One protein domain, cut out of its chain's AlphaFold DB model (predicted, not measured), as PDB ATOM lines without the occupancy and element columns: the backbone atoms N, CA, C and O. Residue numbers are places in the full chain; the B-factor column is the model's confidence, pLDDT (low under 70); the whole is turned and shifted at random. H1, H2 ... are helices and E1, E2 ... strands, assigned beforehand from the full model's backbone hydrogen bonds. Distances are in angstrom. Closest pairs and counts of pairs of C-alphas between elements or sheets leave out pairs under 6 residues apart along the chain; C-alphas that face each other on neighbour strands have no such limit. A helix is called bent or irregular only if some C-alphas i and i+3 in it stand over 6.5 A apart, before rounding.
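This is residues 209 to 309 of the 322 residues of an uncharacterized protein of Thraustotheca clavata (UniProt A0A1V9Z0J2). A strongly twisted four-stranded sheet, E3 - E4 - E5 - E6, makes the middle of an elongated domain, and its long hairpin E5 and E6 runs roughly along the long axis. The helical hairpin H3 and H4 lies at one end; the small hairpin E1 and E2, the short H1 and the loop of residues 214 to 228 lie at the other, with H2 between E2 and E3 along the chain. The printed part has 101 residues, with four named helices and six named strands in the order H1 E1 E2 H2 E3 E4 H3 H4 E5 E6; both sheets are antiparallel and the class is mixed, helices and strands. It is only just loose, close to compact, with a radius of gyration of the C-alphas of 15.6 A and spans of 45 by 26 by 24 A.

In the larger sheet, E3 is residues 249 to 251, E4 256 to 259, E5 286 to 293, 20.6 A long, and E6 296 to 305, 21.9 A long, ending at C-alpha 305 (180.731, 190.254, 146.148). H3 is residues 260 to 271, 17.8 A, and H4 274 to 284, 15.7 A; both are only just irregular, with C-alphas 261 and 264 6.7 A apart and 275 and 278 6.6 A apart. H2 is residues 241 to 247, E1 229 to 232 and E2 236 to 239. H1, residues 209 to 213, begins at C-alpha 209 (188.162, 200.112, 125.197).

E5 and E6 are antiparallel, with N 289 and O 302 2.8 A apart; E6 bends by 88 degrees at residue 299. E4 is staggered: it pairs with E5 over residues 256 to 257, N 257 to O 290 being 2.9 A, and with E3 over 257 to 259, N 250 to O 258 being 2.9 A. H3 is on this sheet, at a height over the sheet of 10.4 A; the closest C-alphas of H3 and E3, those of Leu 260 and Met 249, are 5.4 A apart. H3, with residues 265 to 269 alone, touches H4 at a shallow tilt of 22 degrees, opposite ways; the closest C-alphas, of Tyr 269 and Lys 277, are 6.1 A apart. H1, H2 and H4 only graze the sheet. E1 and E2 form a hairpin, N 230 to O 238 being 2.9 A, and are apart from the larger sheet's strands. Every O i to N i+4 pair is within hydrogen-bond range in H1, against 5 of 8 in H3, 5 of 7 in H4 and 0 of 3 in H2, where 4 of 4 O i to N i+3 pairs are.

The two C-alphas farthest apart, of Ser 219 and Ile 275, are 46.9 A apart. The printed part has no cut. The link from H1 to E1, 15 residues, is long; the others are tight. Mean pLDDT of the printed part is 85.9, and residues 233 to 235 are under 70.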
ATOM      1  N   ALA A 209     188.185 198.892 124.393       85.19
ATOM      2  CA  ALA A 209     188.162 200.112 125.197       85.19
ATOM      3  C   ALA A 209     187.502 201.289 124.460       85.19
ATOM      4  O   ALA A 209     186.727 202.024 125.070       85.19
ATOM      5  N   LEU A 210     187.735 201.449 123.153       86.12
ATOM      6  CA  LEU A 210     187.059 202.475 122.346       86.12
ATOM      7  C   LEU A 210     185.555 202.196 122.236       86.12
ATOM      8  O   LEU A 210     184.746 203.104 122.430       86.12
ATOM      9  N   GLN A 211     185.173 200.932 122.027       88.25
ATOM     10  CA  GLN A 211     183.774 200.509 122.013       88.25
ATOM     11  C   GLN A 211     183.081 200.752 123.359       88.25
ATOM     12  O   GLN A 211     181.976 201.289 123.388       88.25
ATOM     13  N   TYR A 212     183.730 200.409 124.477       87.00
ATOM     14  CA  TYR A 212     183.214 200.669 125.827       87.00
ATOM     15  C   TYR A 212     183.073 202.174 126.118       87.00
ATOM     16  O   TYR A 212     182.141 202.641 126.788       87.00
ATOM     17  N   LEU A 213     184.001 202.977 125.601       85.31
ATOM     18  CA  LEU A 213     183.936 204.430 125.699       85.31
ATOM     19  C   LEU A 213     182.932 205.047 124.711       85.31
ATOM     20  O   LEU A 213     182.522 206.183 124.936       85.31
ATOM     21  N   SER A 214     182.449 204.273 123.733       86.88
ATOM     22  CA  SER A 214     181.584 204.702 122.630       86.88
ATOM     23  C   SER A 214     182.214 205.813 121.785       86.88
ATOM     24  O   SER A 214     181.539 206.762 121.381       86.88
ATOM     25  N   VAL A 215     183.514 205.698 121.516       85.81
ATOM     26  CA  VAL A 215     184.265 206.636 120.675       85.81
ATOM     27  C   VAL A 215     184.894 205.921 119.485       85.81
ATOM     28  O   VAL A 215     185.223 204.740 119.550       85.81
ATOM     29  N   THR A 216     185.087 206.647 118.390       81.25
ATOM     30  CA  THR A 216     185.696 206.103 117.168       81.25
ATOM     31  C   THR A 216     187.207 206.302 117.124       81.25
ATOM     32  O   THR A 216     187.906 205.472 116.553       81.25
ATOM     33  N   ASN A 217     187.713 207.370 117.751       81.56
ATOM     34  CA  ASN A 217     189.116 207.774 117.692       81.56
ATOM     35  C   ASN A 217     189.675 208.089 119.080       81.56
ATOM     36  O   ASN A 217     189.068 208.822 119.862       81.56
ATOM     37  N   PHE A 218     190.886 207.606 119.353       81.12
ATOM     38  CA  PHE A 218     191.577 207.816 120.628       81.12
ATOM     39  C   PHE A 218     191.948 209.286 120.897       81.12
ATOM     40  O   PHE A 218     192.015 209.705 122.050       81.12
ATOM     41  N   SER A 219     192.100 210.096 119.844       81.88
ATOM     42  CA  SER A 219     192.346 211.543 119.937       81.88
ATOM     43  C   SER A 219     191.230 212.318 120.650       81.88
ATOM     44  O   SER A 219     191.438 213.448 121.077       81.88
ATOM     45  N   THR A 220     190.048 211.714 120.810       81.81
ATOM     46  CA  THR A 220     188.931 212.292 121.578       81.81
ATOM     47  C   THR A 220     189.024 212.031 123.084       81.81
ATOM     48  O   THR A 220     188.253 212.607 123.847       81.81
ATOM     49  N   ILE A 221     189.951 211.168 123.518       83.88
ATOM     50  CA  ILE A 221     190.126 210.758 124.918       83.88
ATOM     51  C   ILE A 221     191.469 211.217 125.480       83.88
ATOM     52  O   ILE A 221     191.566 211.480 126.675       83.88
ATOM     53  N   ALA A 222     192.513 211.290 124.658       85.38
ATOM     54  CA  ALA A 222     193.867 211.552 125.121       85.38
ATOM     55  C   ALA A 222     194.596 212.555 124.230       85.38
ATOM     56  O   ALA A 222     194.357 212.617 123.026       85.38
ATOM     57  N   THR A 223     195.536 213.292 124.822       83.62
ATOM     58  CA  THR A 223     196.385 214.256 124.104       83.62
ATOM     59  C   THR A 223     197.325 213.594 123.094       83.62
ATOM     60  O   THR A 223     197.665 214.209 122.089       83.62
ATOM     61  N   THR A 224     197.758 212.354 123.339       82.31
ATOM     62  CA  THR A 224     198.485 211.526 122.361       82.31
ATOM     63  C   THR A 224     198.319 210.036 122.658       82.31
ATOM     64  O   THR A 224     198.207 209.628 123.817       82.31
ATOM     65  N   THR A 225     198.351 209.211 121.608       79.44
ATOM     66  CA  THR A 225     198.384 207.736 121.692       79.44
ATOM     67  C   THR A 225     199.765 207.185 122.063       79.44
ATOM     68  O   THR A 225     199.912 205.992 122.357       79.44
ATOM     69  N   ARG A 226     200.809 208.024 122.017       77.44
ATOM     70  CA  ARG A 226     202.200 207.603 122.192       77.44
ATOM     71  C   ARG A 226     202.462 207.174 123.632       77.44
ATOM     72  O   ARG A 226     202.184 207.910 124.570       77.44
ATOM     73  N   GLY A 227     203.026 205.980 123.803       75.81
ATOM     74  CA  GLY A 227     203.255 205.383 125.123       75.81
ATOM     75  C   GLY A 227     201.996 204.779 125.753       75.81
ATOM     76  O   GLY A 227     202.124 203.874 126.563       75.81
ATOM     77  N   CYS A 228     200.800 205.191 125.318       79.12
ATOM     78  CA  CYS A 228     199.524 204.612 125.749       79.12
ATOM     79  C   CYS A 228     198.993 203.518 124.811       79.12
ATOM     80  O   CYS A 228     197.891 203.015 125.016       79.12
ATOM     81  N   SER A 229     199.753 203.163 123.775       81.19
ATOM     82  CA  SER A 229     199.453 202.036 122.900       81.19
ATOM     83  C   SER A 229     200.690 201.174 122.677       81.19
ATOM     84  O   SER A 229     201.781 201.685 122.415       81.19
ATOM     85  N   ILE A 230     200.516 199.858 122.779       75.00
ATOM     86  CA  ILE A 230     201.548 198.859 122.492       75.00
ATOM     87  C   ILE A 230     201.004 197.954 121.396       75.00
ATOM     88  O   ILE A 230     199.934 197.374 121.544       75.00
ATOM     89  N   VAL A 231     201.728 197.810 120.289       71.81
ATOM     90  CA  VAL A 231     201.357 196.853 119.240       71.81
ATOM     91  C   VAL A 231     201.973 195.505 119.585       71.81
ATOM     92  O   VAL A 231     203.197 195.382 119.648       71.81
ATOM     93  N   ARG A 232     201.134 194.494 119.818       70.50
ATOM     94  CA  ARG A 232     201.571 193.124 120.086       70.50
ATOM     95  C   ARG A 232     201.143 192.229 118.936       70.50
ATOM     96  O   ARG A 232     199.959 192.044 118.696       70.50
ATOM     97  N   TYR A 233     202.101 191.674 118.205       61.22
ATOM     98  CA  TYR A 233     201.801 190.717 117.142       61.22
ATOM     99  C   TYR A 233     201.562 189.323 117.755       61.22
ATOM    100  O   TYR A 233     202.367 188.927 118.602       61.22
ATOM    101  N   PRO A 234     200.516 188.561 117.375       68.56
ATOM    102  CA  PRO A 234     199.495 188.832 116.348       68.56
ATOM    103  C   PRO A 234     198.226 189.552 116.862       68.56
ATOM    104  O   PRO A 234     197.326 189.829 116.077       68.56
ATOM    105  N   GLU A 235     198.136 189.831 118.164       68.00
ATOM    106  CA  GLU A 235     196.924 190.273 118.883       68.00
ATOM    107  C   GLU A 235     196.444 191.706 118.540       68.00
ATOM    108  O   GLU A 235     195.289 192.047 118.785       68.00
ATOM    109  N   GLY A 236     197.291 192.542 117.933       75.50
ATOM    110  CA  GLY A 236     196.956 193.897 117.482       75.50
ATOM    111  C   GLY A 236     197.404 195.007 118.441       75.50
ATOM    112  O   GLY A 236     198.316 194.831 119.252       75.50
ATOM    113  N   ALA A 237     196.811 196.197 118.311       80.00
ATOM    114  CA  ALA A 237     197.125 197.347 119.160       80.00
ATOM    115  C   ALA A 237     196.400 197.248 120.514       80.00
ATOM    116  O   ALA A 237     195.170 197.291 120.570       80.00
ATOM    117  N   MET A 238     197.175 197.143 121.595       82.56
ATOM    118  CA  MET A 238     196.713 197.219 122.979       82.56
ATOM    119  C   MET A 238     196.697 198.665 123.467       82.56
ATOM    120  O   MET A 238     197.660 199.399 123.238       82.56
ATOM    121  N   ILE A 239     195.642 199.054 124.180       86.75
ATOM    122  CA  ILE A 239     195.502 200.371 124.814       86.75
ATOM    123  C   ILE A 239     195.852 200.283 126.301       86.75
ATOM    124  O   ILE A 239     195.475 199.331 126.973       86.75
ATOM    125  N   ASP A 240     196.538 201.293 126.825       87.06
ATOM    126  CA  ASP A 240     196.888 201.410 128.239       87.06
ATOM    127  C   ASP A 240     195.652 201.351 129.159       87.06
ATOM    128  O   ASP A 240     194.625 201.993 128.926       87.06
ATOM    129  N   GLU A 241     195.768 200.580 130.240       86.38
ATOM    130  CA  GLU A 241     194.712 200.382 131.235       86.38
ATOM    131  C   GLU A 241     194.239 201.685 131.906       86.38
ATOM    132  O   GLU A 241     193.053 201.836 132.215       86.38
ATOM    133  N   GLY A 242     195.143 202.655 132.066       85.75
ATOM    134  CA  GLY A 242     194.891 203.953 132.685       85.75
ATOM    135  C   GLY A 242     193.961 204.856 131.878       85.75
ATOM    136  O   GLY A 242     193.431 205.824 132.418       85.75
ATOM    137  N   VAL A 243     193.679 204.534 130.612       88.88
ATOM    138  CA  VAL A 243     192.720 205.288 129.784       88.88
ATOM    139  C   VAL A 243     191.322 205.256 130.398       88.88
ATOM    140  O   VAL A 243     190.590 206.245 130.351       88.88
ATOM    141  N   LEU A 244     190.964 204.155 131.059       89.94
ATOM    142  CA  LEU A 244     189.675 204.010 131.728       89.94
ATOM    143  C   LEU A 244     189.495 204.925 132.945       89.94
ATOM    144  O   LEU A 244     188.355 205.149 133.376       89.94
ATOM    145  N   LEU A 245     190.572 205.547 133.439       89.56
ATOM    146  CA  LEU A 245     190.471 206.586 134.456       89.56
ATOM    147  C   LEU A 245     189.592 207.747 133.991       89.56
ATOM    148  O   LEU A 245     188.997 208.399 134.843       89.56
ATOM    149  N   ILE A 246     189.416 207.985 132.681       87.44
ATOM    150  CA  ILE A 246     188.498 209.018 132.170       87.44
ATOM    151  C   ILE A 246     187.057 208.792 132.646       87.44
ATOM    152  O   ILE A 246     186.407 209.736 133.096       87.44
ATOM    153  N   LYS A 247     186.595 207.535 132.680       87.62
ATOM    154  CA  LYS A 247     185.277 207.138 133.204       87.62
ATOM    155  C   LYS A 247     185.317 206.708 134.675       87.62
ATOM    156  O   LYS A 247     184.351 206.127 135.161       87.62
ATOM    157  N   ASN A 248     186.402 207.008 135.396       89.81
ATOM    158  CA  ASN A 248     186.629 206.563 136.774       89.81
ATOM    159  C   ASN A 248     186.510 205.037 136.906       89.81
ATOM    160  O   ASN A 248     185.879 204.554 137.842       89.81
ATOM    161  N   MET A 249     187.069 204.285 135.959       90.88
ATOM    162  CA  MET A 249     187.070 202.822 135.962       90.88
ATOM    163  C   MET A 249     188.497 202.296 136.164       90.88
ATOM    164  O   MET A 249     189.456 202.936 135.733       90.88
ATOM    165  N   LEU A 250     188.629 201.146 136.829       90.25
ATOM    166  CA  LEU A 250     189.905 200.518 137.167       90.25
ATOM    167  C   LEU A 250     189.798 198.988 137.112       90.25
ATOM    168  O   LEU A 250     188.766 198.423 137.481       90.25
ATOM    169  N   HIS A 251     190.873 198.326 136.680       89.12
ATOM    170  CA  HIS A 251     191.003 196.873 136.775       89.12
ATOM    171  C   HIS A 251     191.276 196.441 138.206       89.12
ATOM    172  O   HIS A 251     192.111 197.027 138.883       89.12
ATOM    173  N   VAL A 252     190.610 195.372 138.630       87.69
ATOM    174  CA  VAL A 252     190.713 194.837 139.997       87.69
ATOM    175  C   VAL A 252     191.299 193.432 139.998       87.69
ATOM    176  O   VAL A 252     192.071 193.040 140.882       87.69
ATOM    177  N   SER A 253     190.922 192.670 138.979       87.06
ATOM    178  CA  SER A 253     191.441 191.353 138.655       87.06
ATOM    179  C   SER A 253     191.624 191.248 137.142       87.06
ATOM    180  O   SER A 253     191.285 192.174 136.401       87.06
ATOM    181  N   ASN A 254     192.152 190.118 136.676       85.62
ATOM    182  CA  ASN A 254     192.303 189.832 135.251       85.62
ATOM    183  C   ASN A 254     190.972 189.904 134.480       85.62
ATOM    184  O   ASN A 254     190.996 190.187 133.289       85.62
ATOM    185  N   GLU A 255     189.844 189.657 135.155       87.62
ATOM    186  CA  GLU A 255     188.532 189.476 134.518       87.62
ATOM    187  C   GLU A 255     187.484 190.504 134.956       87.62
ATOM    188  O   GLU A 255     186.382 190.524 134.420       87.62
ATOM    189  N   ASN A 256     187.789 191.352 135.944       90.25
ATOM    190  CA  ASN A 256     186.814 192.285 136.502       90.25
ATOM    191  C   ASN A 256     187.342 193.727 136.503       90.25
ATOM    192  O   ASN A 256     188.435 194.024 137.006       90.25
ATOM    193  N   LEU A 257     186.494 194.624 136.004       91.19
ATOM    194  CA  LEU A 257     186.614 196.079 136.054       91.19
ATOM    195  C   LEU A 257     185.571 196.657 137.009       91.19
ATOM    196  O   LEU A 257     184.410 196.251 136.974       91.19
ATOM    197  N   THR A 258     185.928 197.664 137.802       92.38
ATOM    198  CA  THR A 258     184.959 198.388 138.642       92.38
ATOM    199  C   THR A 258     185.193 199.895 138.627       92.38
ATOM    200  O   THR A 258     186.167 200.394 138.063       92.38
ATOM    201  N   ARG A 259     184.278 200.640 139.252       91.25
ATOM    202  CA  ARG A 259     184.416 202.082 139.457       91.25
ATOM    203  C   ARG A 259     185.447 202.383 140.537       91.25
ATOM    204  O   ARG A 259     185.450 201.767 141.595       91.25
ATOM    205  N   LEU A 260     186.227 203.436 140.330       89.50
ATOM    206  CA  LEU A 260     187.257 203.915 141.247       89.50
ATOM    207  C   LEU A 260     186.724 204.196 142.665       89.50
ATOM    208  O   LEU A 260     187.444 204.007 143.640       89.50
ATOM    209  N   SER A 261     185.447 204.575 142.791       87.19
ATOM    210  CA  SER A 261     184.764 204.750 144.083       87.19
ATOM    211  C   SER A 261     184.729 203.477 144.934       87.19
ATOM    212  O   SER A 261     184.713 203.562 146.156       87.19
ATOM    213  N   ASN A 262     184.730 202.303 144.300       89.94
ATOM    214  CA  ASN A 262     184.625 201.010 144.976       89.94
ATOM    215  C   ASN A 262     185.997 200.441 145.362       89.94
ATOM    216  O   ASN A 262     186.093 199.579 146.233       89.94
ATOM    217  N   VAL A 263     187.070 200.965 144.767       87.69
ATOM    218  CA  VAL A 263     188.439 200.459 144.936       87.69
ATOM    219  C   VAL A 263     188.942 200.621 146.377       87.69
ATOM    220  O   VAL A 263     189.797 199.865 146.835       87.69
ATOM    221  N   GLN A 264     188.380 201.560 147.145       89.31
ATOM    222  CA  GLN A 264     188.674 201.696 148.578       89.31
ATOM    223  C   GLN A 264     188.343 200.409 149.350       89.31
ATOM    224  O   GLN A 264     189.156 199.947 150.153       89.31
ATOM    225  N   TYR A 265     187.195 199.791 149.060       89.69
ATOM    226  CA  TYR A 265     186.789 198.537 149.692       89.69
ATOM    227  C   TYR A 265     187.713 197.385 149.297       89.69
ATOM    228  O   TYR A 265     188.046 196.540 150.122       89.69
ATOM    229  N   GLU A 266     188.193 197.378 148.059       87.88
ATOM    230  CA  GLU A 266     189.095 196.344 147.552       87.88
ATOM    231  C   GLU A 266     190.493 196.429 148.152       87.88
ATOM    232  O   GLU A 266     191.093 195.398 148.463       87.88
ATOM    233  N   LEU A 267     191.007 197.645 148.352       89.12
ATOM    234  CA  LEU A 267     192.263 197.867 149.064       89.12
ATOM    235  C   LEU A 267     192.172 197.312 150.483       89.12
ATOM    236  O   LEU A 267     193.017 196.511 150.882       89.12
ATOM    237  N   ILE A 268     191.115 197.665 151.220       89.75
ATOM    238  CA  ILE A 268     190.881 197.153 152.577       89.75
ATOM    239  C   ILE A 268     190.769 195.622 152.554       89.75
ATOM    240  O   ILE A 268     191.449 194.934 153.318       89.75
ATOM    241  N   TYR A 269     189.987 195.071 151.623       89.56
ATOM    242  CA  TYR A 269     189.806 193.629 151.458       89.56
ATOM    243  C   TYR A 269     191.118 192.889 151.142       89.56
ATOM    244  O   TYR A 269     191.324 191.751 151.581       89.56
ATOM    245  N   ARG A 270     192.037 193.517 150.398       87.88
ATOM    246  CA  ARG A 270     193.341 192.931 150.059       87.88
ATOM    247  C   ARG A 270     194.201 192.710 151.304       87.88
ATOM    248  O   ARG A 270     194.775 191.628 151.426       87.88
ATOM    249  N   PHE A 271     194.234 193.677 152.223       87.88
ATOM    250  CA  PHE A 271     195.055 193.637 153.445       87.88
ATOM    251  C   PHE A 271     194.383 192.948 154.643       87.88
ATOM    252  O   PHE A 271     195.029 192.700 155.659       87.88
ATOM    253  N   MET A 272     193.102 192.600 154.535       88.62
ATOM    254  CA  MET A 272     192.352 191.950 155.606       88.62
ATOM    255  C   MET A 272     192.724 190.459 155.777       88.62
ATOM    256  O   MET A 272     192.948 189.760 154.783       88.62
ATOM    257  N   PRO A 273     192.754 189.903 157.004       88.31
ATOM    258  CA  PRO A 273     192.956 188.466 157.214       88.31
ATOM    259  C   PRO A 273     191.763 187.636 156.713       88.31
ATOM    260  O   PRO A 273     190.619 188.085 156.746       88.31
ATOM    261  N   ARG A 274     192.019 186.387 156.281       84.88
ATOM    262  CA  ARG A 274     191.029 185.510 155.608       84.88
ATOM    263  C   ARG A 274     189.697 185.362 156.352       84.88
ATOM    264  O   ARG A 274     188.662 185.296 155.703       84.88
ATOM    265  N   ILE A 275     189.727 185.331 157.683       85.62
ATOM    266  CA  ILE A 275     188.534 185.138 158.524       85.62
ATOM    267  C   ILE A 275     187.593 186.352 158.434       85.62
ATOM    268  O   ILE A 275     186.381 186.189 158.344       85.62
ATOM    269  N   LEU A 276     188.147 187.569 158.389       89.69
ATOM    270  CA  LEU A 276     187.367 188.810 158.323       89.69
ATOM    271  C   LEU A 276     186.919 189.158 156.897       89.69
ATOM    272  O   LEU A 276     185.926 189.861 156.732       89.69
ATOM    273  N   LYS A 277     187.604 188.635 155.870       88.94
ATOM    274  CA  LYS A 277     187.288 188.913 154.460       88.94
ATOM    275  C   LYS A 277     185.836 188.617 154.109       88.94
ATOM    276  O   LYS A 277     185.199 189.434 153.453       88.94
ATOM    277  N   ARG A 278     185.309 187.471 154.548       85.19
ATOM    278  CA  ARG A 278     183.928 187.077 154.240       85.19
ATOM    279  C   ARG A 278     182.918 188.032 154.874       85.19
ATOM    280  O   ARG A 278     182.080 188.566 154.161       85.19
ATOM    281  N   ILE A 279     183.079 188.318 156.165       88.62
ATOM    282  CA  ILE A 279     182.209 189.239 156.907       88.62
ATOM    283  C   ILE A 279     182.240 190.626 156.261       88.62
ATOM    284  O   ILE A 279     181.201 191.204 155.972       88.62
ATOM    285  N   PHE A 280     183.432 191.146 155.964       90.62
ATOM    286  CA  PHE A 280     183.564 192.442 155.307       90.62
ATOM    287  C   PHE A 280     182.935 192.455 153.911       90.62
ATOM    288  O   PHE A 280     182.258 193.413 153.551       90.62
ATOM    289  N   SER A 281     183.123 191.384 153.134       89.44
ATOM    290  CA  SER A 281     182.506 191.244 151.816       89.44
ATOM    291  C   SER A 281     180.981 191.237 151.878       89.44
ATOM    292  O   SER A 281     180.353 191.794 150.985       89.44
ATOM    293  N   GLU A 282     180.394 190.595 152.885       89.38
ATOM    294  CA  GLU A 282     178.943 190.566 153.093       89.38
ATOM    295  C   GLU A 282     178.427 191.949 153.530       89.38
ATOM    296  O   GLU A 282     177.401 192.401 153.027       89.38
ATOM    297  N   THR A 283     179.182 192.676 154.365       90.88
ATOM    298  CA  THR A 283     178.836 194.037 154.816       90.88
ATOM    299  C   THR A 283     178.899 195.085 153.704       90.88
ATOM    300  O   THR A 283     178.042 195.961 153.642       90.88
ATOM    301  N   VAL A 284     179.913 195.031 152.830       89.56
ATOM    302  CA  VAL A 284     180.020 195.954 151.681       89.56
ATOM    303  C   VAL A 284     178.918 195.679 150.651       89.56
ATOM    304  O   VAL A 284     178.463 196.597 149.971       89.56
ATOM    305  N   GLY A 285     178.466 194.425 150.559       90.38
ATOM    306  CA  GLY A 285     177.467 193.988 149.596       90.38
ATOM    307  C   GLY A 285     178.049 193.714 148.208       90.38
ATOM    308  O   GLY A 285     179.262 193.596 148.011       90.38
ATOM    309  N   SER A 286     177.156 193.566 147.229       90.69
ATOM    310  CA  SER A 286     177.531 193.276 145.846       90.69
ATOM    311  C   SER A 286     177.917 194.546 145.085       90.69
ATOM    312  O   SER A 286     177.159 195.517 145.056       90.69
ATOM    313  N   ILE A 287     179.051 194.511 144.399       92.00
ATOM    314  CA  ILE A 287     179.600 195.611 143.612       92.00
ATOM    315  C   ILE A 287     179.345 195.341 142.129       92.00
ATOM    316  O   ILE A 287     179.509 194.218 141.653       92.00
ATOM    317  N   LEU A 288     178.952 196.379 141.388       91.81
ATOM    318  CA  LEU A 288     178.844 196.306 139.932       91.81
ATOM    319  C   LEU A 288     180.240 196.160 139.314       91.81
ATOM    320  O   LEU A 288     181.110 197.019 139.510       91.81
ATOM    321  N   VAL A 289     180.419 195.100 138.534       92.31
ATOM    322  CA  VAL A 289     181.644 194.808 137.794       92.31
ATOM    323  C   VAL A 289     181.346 194.613 136.315       92.31
ATOM    324  O   VAL A 289     180.317 194.045 135.951       92.31
ATOM    325  N   TYR A 290     182.258 195.076 135.468       91.12
ATOM    326  CA  TYR A 290     182.263 194.765 134.040       91.12
ATOM    327  C   TYR A 290     183.224 193.614 133.794       91.12
ATOM    328  O   TYR A 290     184.311 193.579 134.385       91.12
ATOM    329  N   VAL A 291     182.805 192.680 132.949       89.69
ATOM    330  CA  VAL A 291     183.586 191.484 132.653       89.69
ATOM    331  C   VAL A 291     184.640 191.810 131.591       89.69
ATOM    332  O   VAL A 291     184.413 192.577 130.654       89.69
ATOM    333  N   VAL A 292     185.833 191.256 131.775       88.19
ATOM    334  CA  VAL A 292     186.943 191.341 130.829       88.19
ATOM    335  C   VAL A 292     187.381 189.931 130.488       88.19
ATOM    336  O   VAL A 292     187.722 189.154 131.372       88.19
ATOM    337  N   GLU A 293     187.403 189.612 129.202       86.19
ATOM    338  CA  GLU A 293     187.812 188.301 128.703       86.19
ATOM    339  C   GLU A 293     189.002 188.484 127.768       86.19
ATOM    340  O   GLU A 293     188.941 189.268 126.822       86.19
ATOM    341  N   ASP A 294     190.119 187.820 128.077       82.31
ATOM    342  CA  ASP A 294     191.365 187.878 127.297       82.31
ATOM    343  C   ASP A 294     191.821 189.308 126.944       82.31
ATOM    344  O   ASP A 294     192.281 189.600 125.841       82.31
ATOM    345  N   GLY A 295     191.682 190.233 127.901       79.62
ATOM    346  CA  GLY A 295     192.058 191.638 127.726       79.62
ATOM    347  C   GLY A 295     191.067 192.457 126.895       79.62
ATOM    348  O   GLY A 295     191.378 193.592 126.537       79.62
ATOM    349  N   LYS A 296     189.879 191.929 126.590       85.19
ATOM    350  CA  LYS A 296     188.791 192.662 125.936       85.19
ATOM    351  C   LYS A 296     187.695 192.986 126.935       85.19
ATOM    352  O   LYS A 296     187.200 192.104 127.630       85.19
ATOM    353  N   ILE A 297     187.296 194.252 126.988       86.50
ATOM    354  CA  ILE A 297     186.144 194.672 127.791       86.50
ATOM    355  C   ILE A 297     184.879 194.128 127.131       86.50
ATOM    356  O   ILE A 297     184.555 194.524 126.006       86.50
ATOM    357  N   THR A 298     184.168 193.232 127.811       85.81
ATOM    358  CA  THR A 298     182.865 192.768 127.335       85.81
ATOM    359  C   THR A 298     181.796 193.806 127.691       85.81
ATOM    360  O   THR A 298     181.990 194.689 128.531       85.81
ATOM    361  N   ARG A 299     180.642 193.752 127.017       82.38
ATOM    362  CA  ARG A 299     179.502 194.634 127.341       82.38
ATOM    363  C   ARG A 299     178.675 194.113 128.517       82.38
ATOM    364  O   ARG A 299     177.693 194.752 128.893       82.38
ATOM    365  N   ASP A 300     179.091 192.993 129.096       88.12
ATOM    366  CA  ASP A 300     178.381 192.338 130.175       88.12
ATOM    367  C   ASP A 300     178.799 192.929 131.516       88.12
ATOM    368  O   ASP A 300     179.976 193.167 131.807       88.12
ATOM    369  N   PHE A 301     177.796 193.157 132.354       89.75
ATOM    370  CA  PHE A 301     177.981 193.622 133.713       89.75
ATOM    371  C   PHE A 301     177.279 192.669 134.669       89.75
ATOM    372  O   PHE A 301     176.195 192.159 134.396       89.75
ATOM    373  N   THR A 302     177.910 192.423 135.809       92.75
ATOM    374  CA  THR A 302     177.362 191.568 136.861       92.75
ATOM    375  C   THR A 302     177.574 192.223 138.214       92.75
ATOM    376  O   THR A 302     178.426 193.095 138.380       92.75
ATOM    377  N   HIS A 303     176.768 191.828 139.191       92.00
ATOM    378  CA  HIS A 303     176.985 192.203 140.580       92.00
ATOM    379  C   HIS A 303     177.723 191.060 141.266       92.00
ATOM    380  O   HIS A 303     177.214 189.943 141.299       92.00
ATOM    381  N   LYS A 304     178.918 191.339 141.791       90.62
ATOM    382  CA  LYS A 304     179.744 190.357 142.501       90.62
ATOM    383  C   LYS A 304     180.089 190.856 143.889       90.62
ATOM    384  O   LYS A 304     180.321 192.047 144.097       90.62
ATOM    385  N   PHE A 305     180.155 189.948 144.846       90.25
ATOM    386  CA  PHE A 305     180.731 190.254 146.148       90.25
ATOM    387  C   PHE A 305     182.260 190.361 146.045       90.25
ATOM    388  O   PHE A 305     182.882 189.727 145.194       90.25
ATOM    389  N   LEU A 306     182.899 191.114 146.948       86.88
ATOM    390  CA  LEU A 306     184.364 191.289 146.962       86.88
ATOM    391  C   LEU A 306     185.133 189.956 146.944       86.88
ATOM    392  O   LEU A 306     186.193 189.851 146.326       86.88
ATOM    393  N   HIS A 307     184.604 188.920 147.600       85.69
ATOM    394  CA  HIS A 307     185.233 187.600 147.616       85.69
ATOM    395  C   HIS A 307     185.130 186.827 146.292       85.69
ATOM    396  O   HIS A 307     185.967 185.962 146.044       85.69
ATOM    397  N   GLU A 308     184.177 187.171 145.427       86.31
ATOM    398  CA  GLU A 308     183.965 186.572 144.101       86.31
ATOM    399  C   GLU A 308     184.758 187.296 143.002       86.31
ATOM    400  O   GLU A 308     184.943 186.776 141.905       86.31
ATOM    401  N   MET A 309     185.255 188.503 143.282       83.69
ATOM    402  CA  MET A 309     185.953 189.346 142.305       83.69
ATOM    403  C   MET A 309     187.402 188.914 142.022       83.69
ATOM    404  O   MET A 309     188.092 189.567 141.239       83.69
TER     405      MET A 309